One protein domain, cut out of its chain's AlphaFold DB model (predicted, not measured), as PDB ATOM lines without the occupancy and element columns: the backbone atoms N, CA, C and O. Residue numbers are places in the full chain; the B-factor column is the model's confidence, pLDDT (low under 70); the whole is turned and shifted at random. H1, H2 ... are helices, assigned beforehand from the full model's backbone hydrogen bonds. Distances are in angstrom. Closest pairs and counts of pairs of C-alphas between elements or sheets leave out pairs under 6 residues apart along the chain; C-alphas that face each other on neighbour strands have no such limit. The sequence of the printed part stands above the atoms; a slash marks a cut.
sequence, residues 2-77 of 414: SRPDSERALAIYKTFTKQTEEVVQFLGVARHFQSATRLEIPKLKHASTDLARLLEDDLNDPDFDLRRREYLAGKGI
ATOM      1  N   SER A   2      38.532  11.995  49.717       86.75
ATOM      2  CA  SER A   2      39.673  11.090  50.001       86.75
ATOM      3  C   SER A   2      39.332   9.673  49.537       86.75
ATOM      4  O   SER A   2      38.154   9.378  49.373       86.75
ATOM      5  N   ARG A   3      40.326   8.798  49.332       86.38
ATOM      6  CA  ARG A   3      40.087   7.417  48.871       86.38
ATOM      7  C   ARG A   3      39.035   6.659  49.712       86.38
ATOM      8  O   ARG A   3      38.032   6.271  49.123       86.38
ATOM      9  N   PRO A   4      39.134   6.583  51.059       90.81
ATOM     10  CA  PRO A   4      38.119   5.902  51.878       90.81
ATOM     11  C   PRO A   4      36.736   6.581  51.869       90.81
ATOM     12  O   PRO A   4      35.714   5.924  52.056       90.81
ATOM     13  N   ASP A   5      36.674   7.896  51.638       89.56
ATOM     14  CA  ASP A   5      35.406   8.628  51.507       89.56
ATOM     15  C   ASP A   5      34.739   8.332  50.150       89.56
ATOM     16  O   ASP A   5      33.540   8.059  50.092       89.56
ATOM     17  N   SER A   6      35.528   8.260  49.071       89.38
ATOM     18  CA  SER A   6      35.066   7.796  47.758       89.38
ATOM     19  C   SER A   6      34.639   6.317  47.777       89.38
ATOM     20  O   SER A   6      33.613   5.981  47.192       89.38
ATOM     21  N   GLU A   7      35.359   5.436  48.485       91.06
ATOM     22  CA  GLU A   7      35.003   4.012  48.650       91.06
ATOM     23  C   GLU A   7      33.649   3.867  49.355       91.06
ATOM     24  O   GLU A   7      32.759   3.142  48.901       91.06
ATOM     25  N   ARG A   8      33.458   4.626  50.442       92.19
ATOM     26  CA  ARG A   8      32.190   4.688  51.172       92.19
ATOM     27  C   ARG A   8      31.064   5.249  50.301       92.19
ATOM     28  O   ARG A   8      29.962   4.698  50.315       92.19
ATOM     29  N   ALA A   9      31.321   6.304  49.527       91.81
ATOM     30  CA  ALA A   9      30.349   6.873  48.596       91.81
ATOM     31  C   ALA A   9      29.936   5.864  47.507       91.81
ATOM     32  O   ALA A   9      28.745   5.726  47.223       91.81
ATOM     33  N   LEU A  10      30.885   5.098  46.961       91.69
ATOM     34  CA  LEU A  10      30.622   4.027  45.999       91.69
ATOM     35  C   LEU A  10      29.770   2.902  46.611       91.69
ATOM     36  O   LEU A  10      28.809   2.449  45.987       91.69
ATOM     37  N   ALA A  11      30.071   2.471  47.839       93.44
ATOM     38  CA  ALA A  11      29.281   1.458  48.545       93.44
ATOM     39  C   ALA A  11      27.830   1.922  48.797       93.44
ATOM     40  O   ALA A  11      26.880   1.165  48.564       93.44
ATOM     41  N   ILE A  12      27.645   3.184  49.200       94.38
ATOM     42  CA  ILE A  12      26.322   3.812  49.328       94.38
ATOM     43  C   ILE A  12      25.613   3.847  47.966       94.38
ATOM     44  O   ILE A  12      24.457   3.439  47.880       94.38
ATOM     45  N   TYR A  13      26.293   4.252  46.888       93.94
ATOM     46  CA  TYR A  13      25.696   4.345  45.551       93.94
ATOM     47  C   TYR A  13      25.244   2.986  44.988       93.94
ATOM     48  O   TYR A  13      24.150   2.869  44.426       93.94
ATOM     49  N   LYS A  14      26.040   1.930  45.199       92.38
ATOM     50  CA  LYS A  14      25.670   0.543  44.861       92.38
ATOM     51  C   LYS A  14      24.425   0.084  45.620       92.38
ATOM     52  O   LYS A  14      23.548  -0.552  45.039       92.38
ATOM     53  N   THR A  15      24.337   0.426  46.904       94.44
ATOM     54  CA  THR A  15      23.203   0.063  47.769       94.44
ATOM     55  C   THR A  15      21.936   0.811  47.352       94.44
ATOM     56  O   THR A  15      20.894   0.194  47.147       94.44
ATOM     57  N   PHE A  16      22.050   2.120  47.115       94.06
ATOM     58  CA  PHE A  16      20.985   2.971  46.585       94.06
ATOM     59  C   PHE A  16      20.454   2.478  45.229       94.06
ATOM     60  O   PHE A  16      19.244   2.462  45.011       94.06
ATOM     61  N   THR A  17      21.338   2.034  44.329       92.81
ATOM     62  CA  THR A  17      20.949   1.492  43.014       92.81
ATOM     63  C   THR A  17      20.055   0.259  43.168       92.81
ATOM     64  O   THR A  17      18.962   0.240  42.605       92.81
ATOM     65  N   LYS A  18      20.448  -0.710  44.010       92.69
ATOM     66  CA  LYS A  18      19.641  -1.910  44.310       92.69
ATOM     67  C   LYS A  18      18.286  -1.565  44.937       92.69
ATOM     68  O   LYS A  18      17.252  -2.011  44.456       92.69
ATOM     69  N   GLN A  19      18.276  -0.700  45.952       93.75
ATOM     70  CA  GLN A  19      17.034  -0.240  46.588       93.75
ATOM     71  C   GLN A  19      16.111   0.482  45.593       93.75
ATOM     72  O   GLN A  19      14.894   0.330  45.639       93.75
ATOM     73  N   THR A  20      16.678   1.238  44.648       93.50
ATOM     74  CA  THR A  20      15.908   1.901  43.584       93.50
ATOM     75  C   THR A  20      15.277   0.883  42.632       93.50
ATOM     76  O   THR A  20      14.152   1.100  42.187       93.50
ATOM     77  N   GLU A  21      15.938  -0.237  42.330       91.50
ATOM     78  CA  GLU A  21      15.346  -1.324  41.535       91.50
ATOM     79  C   GLU A  21      14.157  -1.973  42.254       91.50
ATOM     80  O   GLU A  21      13.098  -2.117  41.643       91.50
ATOM     81  N   GLU A  22      14.288  -2.287  43.545       93.88
ATOM     82  CA  GLU A  22      13.198  -2.820  44.379       93.88
ATOM     83  C   GLU A  22      12.005  -1.850  44.439       93.88
ATOM     84  O   GLU A  22      10.860  -2.242  44.203       93.88
ATOM     85  N   VAL A  23      12.264  -0.556  44.662       94.81
ATOM     86  CA  VAL A  23      11.231   0.493  44.674       94.81
ATOM     87  C   VAL A  23      10.564   0.649  43.304       94.81
ATOM     88  O   VAL A  23       9.344   0.791  43.232       94.81
ATOM     89  N   VAL A  24      11.314   0.596  42.198       93.31
ATOM     90  CA  VAL A  24      10.737   0.671  40.842       93.31
ATOM     91  C   VAL A  24       9.866  -0.554  40.537       93.31
ATOM     92  O   VAL A  24       8.797  -0.389  39.944       93.31
ATOM     93  N   GLN A  25      10.259  -1.754  40.979       91.69
ATOM     94  CA  GLN A  25       9.435  -2.964  40.868       91.69
ATOM     95  C   GLN A  25       8.149  -2.844  41.699       91.69
ATOM     96  O   GLN A  25       7.054  -3.043  41.167       91.69
ATOM     97  N   PHE A  26       8.258  -2.430  42.967       94.31
ATOM     98  CA  PHE A  26       7.115  -2.215  43.857       94.31
ATOM     99  C   PHE A  26       6.125  -1.184  43.293       94.31
ATOM    100  O   PHE A  26       4.931  -1.460  43.196       94.31
ATOM    101  N   LEU A  27       6.611  -0.023  42.837       92.38
ATOM    102  CA  LEU A  27       5.783   1.002  42.187       92.38
ATOM    103  C   LEU A  27       5.218   0.534  40.835       92.38
ATOM    104  O   LEU A  27       4.196   1.049  40.386       92.38
ATOM    105  N   GLY A  28       5.863  -0.431  40.176       90.88
ATOM    106  CA  GLY A  28       5.322  -1.141  39.019       90.88
ATOM    107  C   GLY A  28       4.057  -1.916  39.380       90.88
ATOM    108  O   GLY A  28       3.002  -1.647  38.809       90.88
ATOM    109  N   VAL A  29       4.149  -2.802  40.379       93.25
ATOM    110  CA  VAL A  29       3.015  -3.600  40.878       93.25
ATOM    111  C   VAL A  29       1.905  -2.702  41.422       93.25
ATOM    112  O   VAL A  29       0.746  -2.842  41.034       93.25
ATOM    113  N   ALA A  30       2.257  -1.731  42.267       91.56
ATOM    114  CA  ALA A  30       1.302  -0.823  42.888       91.56
ATOM    115  C   ALA A  30       0.495  -0.028  41.844       91.56
ATOM    116  O   ALA A  30      -0.694   0.210  42.049       91.56
ATOM    117  N   ARG A  31       1.085   0.320  40.686       91.62
ATOM    118  CA  ARG A  31       0.383   1.043  39.610       91.62
ATOM    119  C   ARG A  31      -0.802   0.265  39.028       91.62
ATOM    120  O   ARG A  31      -1.755   0.894  38.582       91.62
ATOM    121  N   HIS A  32      -0.814  -1.068  39.091       90.56
ATOM    122  CA  HIS A  32      -2.001  -1.851  38.717       90.56
ATOM    123  C   HIS A  32      -3.191  -1.618  39.664       90.56
ATOM    124  O   HIS A  32      -4.339  -1.731  39.245       90.56
ATOM    125  N   PHE A  33      -2.926  -1.219  40.910       91.50
ATOM    126  CA  PHE A  33      -3.937  -0.888  41.914       91.50
ATOM    127  C   PHE A  33      -4.306   0.604  41.947       91.50
ATOM    128  O   PHE A  33      -5.182   0.978  42.721       91.50
ATOM    129  N   GLN A  34      -3.712   1.458  41.101       89.56
ATOM    130  CA  GLN A  34      -3.989   2.907  41.051       89.56
ATOM    131  C   GLN A  34      -5.483   3.232  40.853       89.56
ATOM    132  O   GLN A  34      -5.994   4.191  41.429       89.56
ATOM    133  N   SER A  35      -6.207   2.420  40.078       88.81
ATOM    134  CA  SER A  35      -7.660   2.554  39.890       88.81
ATOM    135  C   SER A  35      -8.468   2.207  41.147       88.81
ATOM    136  O   SER A  35      -9.502   2.825  41.396       88.81
ATOM    137  N   ALA A  36      -7.991   1.249  41.948       91.19
ATOM    138  CA  ALA A  36      -8.637   0.795  43.176       91.19
ATOM    139  C   ALA A  36      -8.329   1.713  44.371       91.19
ATOM    140  O   ALA A  36      -9.226   2.047  45.139       91.19
ATOM    141  N   THR A  37      -7.076   2.155  44.514       89.56
ATOM    142  CA  THR A  37      -6.633   3.030  45.615       89.56
ATOM    143  C   THR A  37      -6.944   4.504  45.372       89.56
ATOM    144  O   THR A  37      -6.974   5.277  46.324       89.56
ATOM    145  N   ARG A  38      -7.151   4.906  44.108       91.12
ATOM    146  CA  ARG A  38      -7.253   6.310  43.659       91.12
ATOM    147  C   ARG A  38      -6.030   7.173  44.010       91.12
ATOM    148  O   ARG A  38      -6.117   8.397  43.976       91.12
ATOM    149  N   LEU A  39      -4.891   6.546  44.311       91.56
ATOM    150  CA  LEU A  39      -3.619   7.220  44.572       91.56
ATOM    151  C   LEU A  39      -2.784   7.260  43.290       91.56
ATOM    152  O   LEU A  39      -2.591   6.231  42.645       91.56
ATOM    153  N   GLU A  40      -2.264   8.431  42.924       88.50
ATOM    154  CA  GLU A  40      -1.351   8.548  41.786       88.50
ATOM    155  C   GLU A  40       0.027   7.973  42.135       88.50
ATOM    156  O   GLU A  40       0.641   8.356  43.130       88.50
ATOM    157  N   ILE A  41       0.516   7.034  41.317       91.31
ATOM    158  CA  ILE A  41       1.739   6.276  41.611       91.31
ATOM    159  C   ILE A  41       2.870   6.720  40.672       91.31
ATOM    160  O   ILE A  41       2.863   6.371  39.481       91.31
ATOM    161  N   PRO A  42       3.865   7.475  41.187       90.25
ATOM    162  CA  PRO A  42       4.884   8.109  40.363       90.25
ATOM    163  C   PRO A  42       5.744   7.084  39.617       90.25
ATOM    164  O   PRO A  42       5.906   5.928  40.022       90.25
ATOM    165  N   LYS A  43       6.321   7.512  38.492       87.31
ATOM    166  CA  LYS A  43       7.243   6.698  37.695       87.31
ATOM    167  C   LYS A  43       8.687   7.122  37.959       87.31
ATOM    168  O   LYS A  43       9.204   8.020  37.295       87.31
ATOM    169  N   LEU A  44       9.337   6.450  38.909       90.00
ATOM    170  CA  LEU A  44      10.787   6.543  39.067       90.00
ATOM    171  C   LEU A  44      11.523   5.924  37.868       90.00
ATOM    172  O   LEU A  44      11.002   5.063  37.156       90.00
ATOM    173  N   LYS A  45      12.748   6.404  37.651       88.31
ATOM    174  CA  LYS A  45      13.724   5.842  36.712       88.31
ATOM    175  C   LYS A  45      14.733   5.007  37.501       88.31
ATOM    176  O   LYS A  45      14.986   5.305  38.664       88.31
ATOM    177  N   HIS A  46      15.336   4.015  36.852       86.44
ATOM    178  CA  HIS A  46      16.484   3.302  37.415       86.44
ATOM    179  C   HIS A  46      17.674   4.252  37.608       86.44
ATOM    180  O   HIS A  46      17.845   5.202  36.836       86.44
ATOM    181  N   ALA A  47      18.496   3.988  38.624       85.44
ATOM    182  CA  ALA A  47      19.766   4.680  38.802       85.44
ATOM    183  C   ALA A  47      20.764   4.279  37.696       85.44
ATOM    184  O   ALA A  47      20.711   3.176  37.152       85.44
ATOM    185  N   SER A  48      21.666   5.192  37.337       84.81
ATOM    186  CA  SER A  48      22.637   5.005  36.256       84.81
ATOM    187  C   SER A  48      23.805   4.110  36.678       84.81
ATOM    188  O   SER A  48      24.741   4.572  37.331       84.81
ATOM    189  N   THR A  49      23.808   2.855  36.236       84.62
ATOM    190  CA  THR A  49      24.921   1.915  36.462       84.62
ATOM    191  C   THR A  49      26.259   2.416  35.905       84.62
ATOM    192  O   THR A  49      27.303   2.133  36.488       84.62
ATOM    193  N   ASP A  50      26.245   3.242  34.854       85.56
ATOM    194  CA  ASP A  50      27.445   3.886  34.302       85.56
ATOM    195  C   ASP A  50      28.157   4.805  35.311       85.56
ATOM    196  O   ASP A  50      29.384   4.882  35.312       85.56
ATOM    197  N   LEU A  51      27.417   5.458  36.219       83.50
ATOM    198  CA  LEU A  51      28.021   6.279  37.275       83.50
ATOM    199  C   LEU A  51      28.751   5.411  38.309       83.50
ATOM    200  O   LEU A  51      29.782   5.830  38.824       83.50
ATOM    201  N   ALA A  52      28.259   4.197  38.584       86.12
ATOM    202  CA  ALA A  52      28.958   3.260  39.463       86.12
ATOM    203  C   ALA A  52      30.296   2.823  38.850       86.12
ATOM    204  O   ALA A  52      31.297   2.823  39.559       86.12
ATOM    205  N   ARG A  53      30.327   2.533  37.540       87.56
ATOM    206  CA  ARG A  53      31.573   2.217  36.820       87.56
ATOM    207  C   ARG A  53      32.551   3.383  36.810       87.56
ATOM    208  O   ARG A  53      33.695   3.199  37.183       87.56
ATOM    209  N   LEU A  54      32.095   4.593  36.483       86.88
ATOM    210  CA  LEU A  54      32.963   5.776  36.483       86.88
ATOM    211  C   LEU A  54      33.592   6.041  37.866       86.88
ATOM    212  O   LEU A  54      34.749   6.442  37.954       86.88
ATOM    213  N   LEU A  55      32.832   5.806  38.943       86.31
ATOM    214  CA  LEU A  55      33.326   5.908  40.317       86.31
ATOM    215  C   LEU A  55      34.269   4.756  40.707       86.31
ATOM    216  O   LEU A  55      35.140   4.967  41.542       86.31
ATOM    217  N   GLU A  56      34.113   3.560  40.133       89.25
ATOM    218  CA  GLU A  56      35.075   2.456  40.276       89.25
ATOM    219  C   GLU A  56      36.381   2.757  39.536       89.25
ATOM    220  O   GLU A  56      37.453   2.639  40.124       89.25
ATOM    221  N   ASP A  57      36.298   3.185  38.277       87.12
ATOM    222  CA  ASP A  57      37.450   3.440  37.411       87.12
ATOM    223  C   ASP A  57      38.347   4.558  37.971       87.12
ATOM    224  O   ASP A  57      39.562   4.384  38.045       87.12
ATOM    225  N   ASP A  58      37.771   5.674  38.446       85.81
ATOM    226  CA  ASP A  58      38.551   6.756  39.074       85.81
ATOM    227  C   ASP A  58      39.211   6.309  40.390       85.81
ATOM    228  O   ASP A  58      40.316   6.740  40.708       85.81
ATOM    229  N   LEU A  59      38.568   5.415  41.148       87.56
ATOM    230  CA  LEU A  59      39.051   4.949  42.453       87.56
ATOM    231  C   LEU A  59      40.126   3.859  42.346       87.56
ATOM    232  O   LEU A  59      40.999   3.755  43.214       87.56
ATOM    233  N   ASN A  60      40.072   3.068  41.275       88.50
ATOM    234  CA  ASN A  60      41.066   2.058  40.921       88.50
ATOM    235  C   ASN A  60      42.325   2.657  40.272       88.50
ATOM    236  O   ASN A  60      43.322   1.951  40.133       88.50
ATOM    237  N   ASP A  61      42.311   3.940  39.897       88.00
ATOM    238  CA  ASP A  61      43.473   4.608  39.317       88.00
ATOM    239  C   ASP A  61      44.651   4.652  40.328       88.00
ATOM    240  O   ASP A  61      44.464   5.052  41.492       88.00
ATOM    241  N   PRO A  62      45.872   4.230  39.936       83.88
ATOM    242  CA  PRO A  62      47.056   4.330  40.794       83.88
ATOM    243  C   PRO A  62      47.391   5.783  41.170       83.88
ATOM    244  O   PRO A  62      47.794   6.043  42.306       83.88
ATOM    245  N   ASP A  63      47.145   6.735  40.269       85.00
ATOM    246  CA  ASP A  63      47.447   8.156  40.425       85.00
ATOM    247  C   ASP A  63      46.313   8.936  41.112       85.00
ATOM    248  O   ASP A  63      46.408  10.156  41.257       85.00
ATOM    249  N   PHE A  64      45.254   8.273  41.599       85.38
ATOM    250  CA  PHE A  64      44.119   8.917  42.280       85.38
ATOM    251  C   PHE A  64      44.561   9.914  43.371       85.38
ATOM    252  O   PHE A  64      44.093  11.055  43.415       85.38
ATOM    253  N   ASP A  65      45.508   9.524  44.233       83.19
ATOM    254  CA  ASP A  65      46.010  10.388  45.310       83.19
ATOM    255  C   ASP A  65      46.968  11.494  44.822       83.19
ATOM    256  O   ASP A  65      47.081  12.534  45.482       83.19
ATOM    257  N   LEU A  66      47.609  11.322  43.657       85.44
ATOM    258  CA  LEU A  66      48.393  12.364  42.983       85.44
ATOM    259  C   LEU A  66      47.460  13.397  42.342       85.44
ATOM    260  O   LEU A  66      47.509  14.565  42.732       85.44
ATOM    261  N   ARG A  67      46.510  12.964  41.500       84.88
ATOM    262  CA  ARG A  67      45.470  13.820  40.898       84.88
ATOM    263  C   ARG A  67      44.674  14.575  41.972       84.88
ATOM    264  O   ARG A  67      44.378  15.759  41.825       84.88
ATOM    265  N   ARG A  68      44.388  13.937  43.113       85.88
ATOM    266  CA  ARG A  68      43.778  14.579  44.293       85.88
ATOM    267  C   ARG A  68      44.673  15.656  44.919       85.88
ATOM    268  O   ARG A  68      44.161  16.701  45.327       85.88
ATOM    269  N   ARG A  69      45.978  15.404  45.053       86.06
ATOM    270  CA  ARG A  69      46.954  16.351  45.622       86.06
ATOM    271  C   ARG A  69      47.129  17.568  44.715       86.06
ATOM    272  O   ARG A  69      47.080  18.691  45.211       86.06
ATOM    273  N   GLU A  70      47.248  17.345  43.412       87.94
ATOM    274  CA  GLU A  70      47.286  18.383  42.380       87.94
ATOM    275  C   GLU A  70      46.001  19.212  42.369       87.94
ATOM    276  O   GLU A  70      46.063  20.438  42.414       87.94
ATOM    277  N   TYR A  71      44.830  18.566  42.416       85.06
ATOM    278  CA  TYR A  71      43.543  19.257  42.502       85.06
ATOM    279  C   TYR A  71      43.441  20.142  43.752       85.06
ATOM    280  O   TYR A  71      42.978  21.276  43.667       85.06
ATOM    281  N   LEU A  72      43.893  19.664  44.919       84.44
ATOM    282  CA  LEU A  72      43.907  20.463  46.150       84.44
ATOM    283  C   LEU A  72      44.877  21.653  46.064       84.44
ATOM    284  O   LEU A  72      44.517  22.752  46.490       84.44
ATOM    285  N   ALA A  73      46.062  21.452  45.479       85.94
ATOM    286  CA  ALA A  73      47.047  22.510  45.262       85.94
ATOM    287  C   ALA A  73      46.536  23.577  44.274       85.94
ATOM    288  O   ALA A  73      46.544  24.766  44.590       85.94
ATOM    289  N   GLY A  74      46.015  23.155  43.118       80.94
ATOM    290  CA  GLY A  74      45.458  24.036  42.088       80.94
ATOM    291  C   GLY A  74      44.181  24.761  42.520       80.94
ATOM    292  O   GLY A  74      43.940  25.888  42.099       80.94
ATOM    293  N   LYS A  75      43.389  24.175  43.428       79.06
ATOM    294  CA  LYS A  75      42.209  24.830  44.021       79.06
ATOM    295  C   LYS A  75      42.564  25.882  45.080       79.06
ATOM    296  O   LYS A  75      41.666  26.446  45.699       79.06
ATOM    297  N   GLY A  76      43.851  26.142  45.320       59.34
ATOM    298  CA  GLY A  76      44.292  27.179  46.248       59.34
ATOM    299  C   GLY A  76      43.941  26.892  47.707       59.34
ATOM    300  O   GLY A  76      44.079  27.789  48.536       59.34
ATOM    301  N   ILE A  77      43.552  25.652  48.046       56.31
ATOM    302  CA  ILE A  77      43.462  25.192  49.437       56.31
ATOM    303  C   ILE A  77      44.893  24.928  49.908       56.31
ATOM    304  O   ILE A  77      45.319  23.795  50.148       56.31
TER     305      ILE A  77
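This is residues 2 to 77 of the 414 residues of the protein "ENTH domain-containing protein C19F8.03c" of Penicillium subrubescens (UniProt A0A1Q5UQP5). One long helix, H1, makes most of the length of a rod; after its last residue, His 32, the backbone turns through the very short H2 and folds back as an extended stretch, residues 38 to 48, to H3, side by side with the first part of H1, residues 3 to 17, and then to H4, set across the rod near Arg 3, where H1 begins. H4 turns off like the short arm of an L, and residues 70 to 77, of which 70 to 74 belong to H4, stick out. The printed part has 76 residues, with four named helices in the order H1, H2, H3, H4 and no named strand, and its class is all helix. It is extended, with a radius of gyration of the C-alphas of 19.1 A and spans of 59 by 24 by 17 A.

H1, residues 3 to 32, and H2, residues 34 to 37, meet only through their link, which is tight, with 1 residue. H3, residues 49 to 60, touches H1 with residues 3 to 17 of H1 alone. The closest C-alphas of the two are those of Leu 10 and Leu 55, 6.6 A apart. H1 and H3 run opposite ways at a shallow tilt of 11 degrees. H4, residues 64 to 74, is close to H1 but not clearly touching it, the closest C-alphas being those of Arg 3 and Asp 65, 7.5 A apart. The lines of H1 and H4 are about perpendicular, at 77 degrees. H3 and H4 are also close but not clearly touching, the closest C-alphas being those of Asp 58 and Phe 64, 6.8 A apart, and their lines are about perpendicular, at 87 degrees. H2 is apart from H3 and from H4. In H3 and H4 every O i to N i+4 pair is within hydrogen-bond range, in H1 25 of 26 are, and H2 is too short for such a pair.

H1 begins at Arg 3, C-alpha at (40.087, 7.417, 48.871), and ends at His 32, C-alpha at (-2.001, -1.851, 38.717), 44.3 A away. H2 has four residues, 34 to 37. H3 runs from Thr 49 to Asn 60, 16.8 A between their C-alphas. H4 runs from Phe 64 to Gly 74, whose C-alpha is at (45.458, 24.036, 42.088), 15.2 A between their C-alphas.

The two C-alphas farthest apart are those of Ala 36 and Ala 73, 59.8 A. Those of Ser 2 and Ile 77, the first and last printed, are 14.6 A apart. The printed part has no cut. The link from H2 to H3 is long, with 11 residues, and that from H3 to H4 is tight, with 3. The mean pLDDT of the printed part is 88.2, and residues 76 to 77 are under 70.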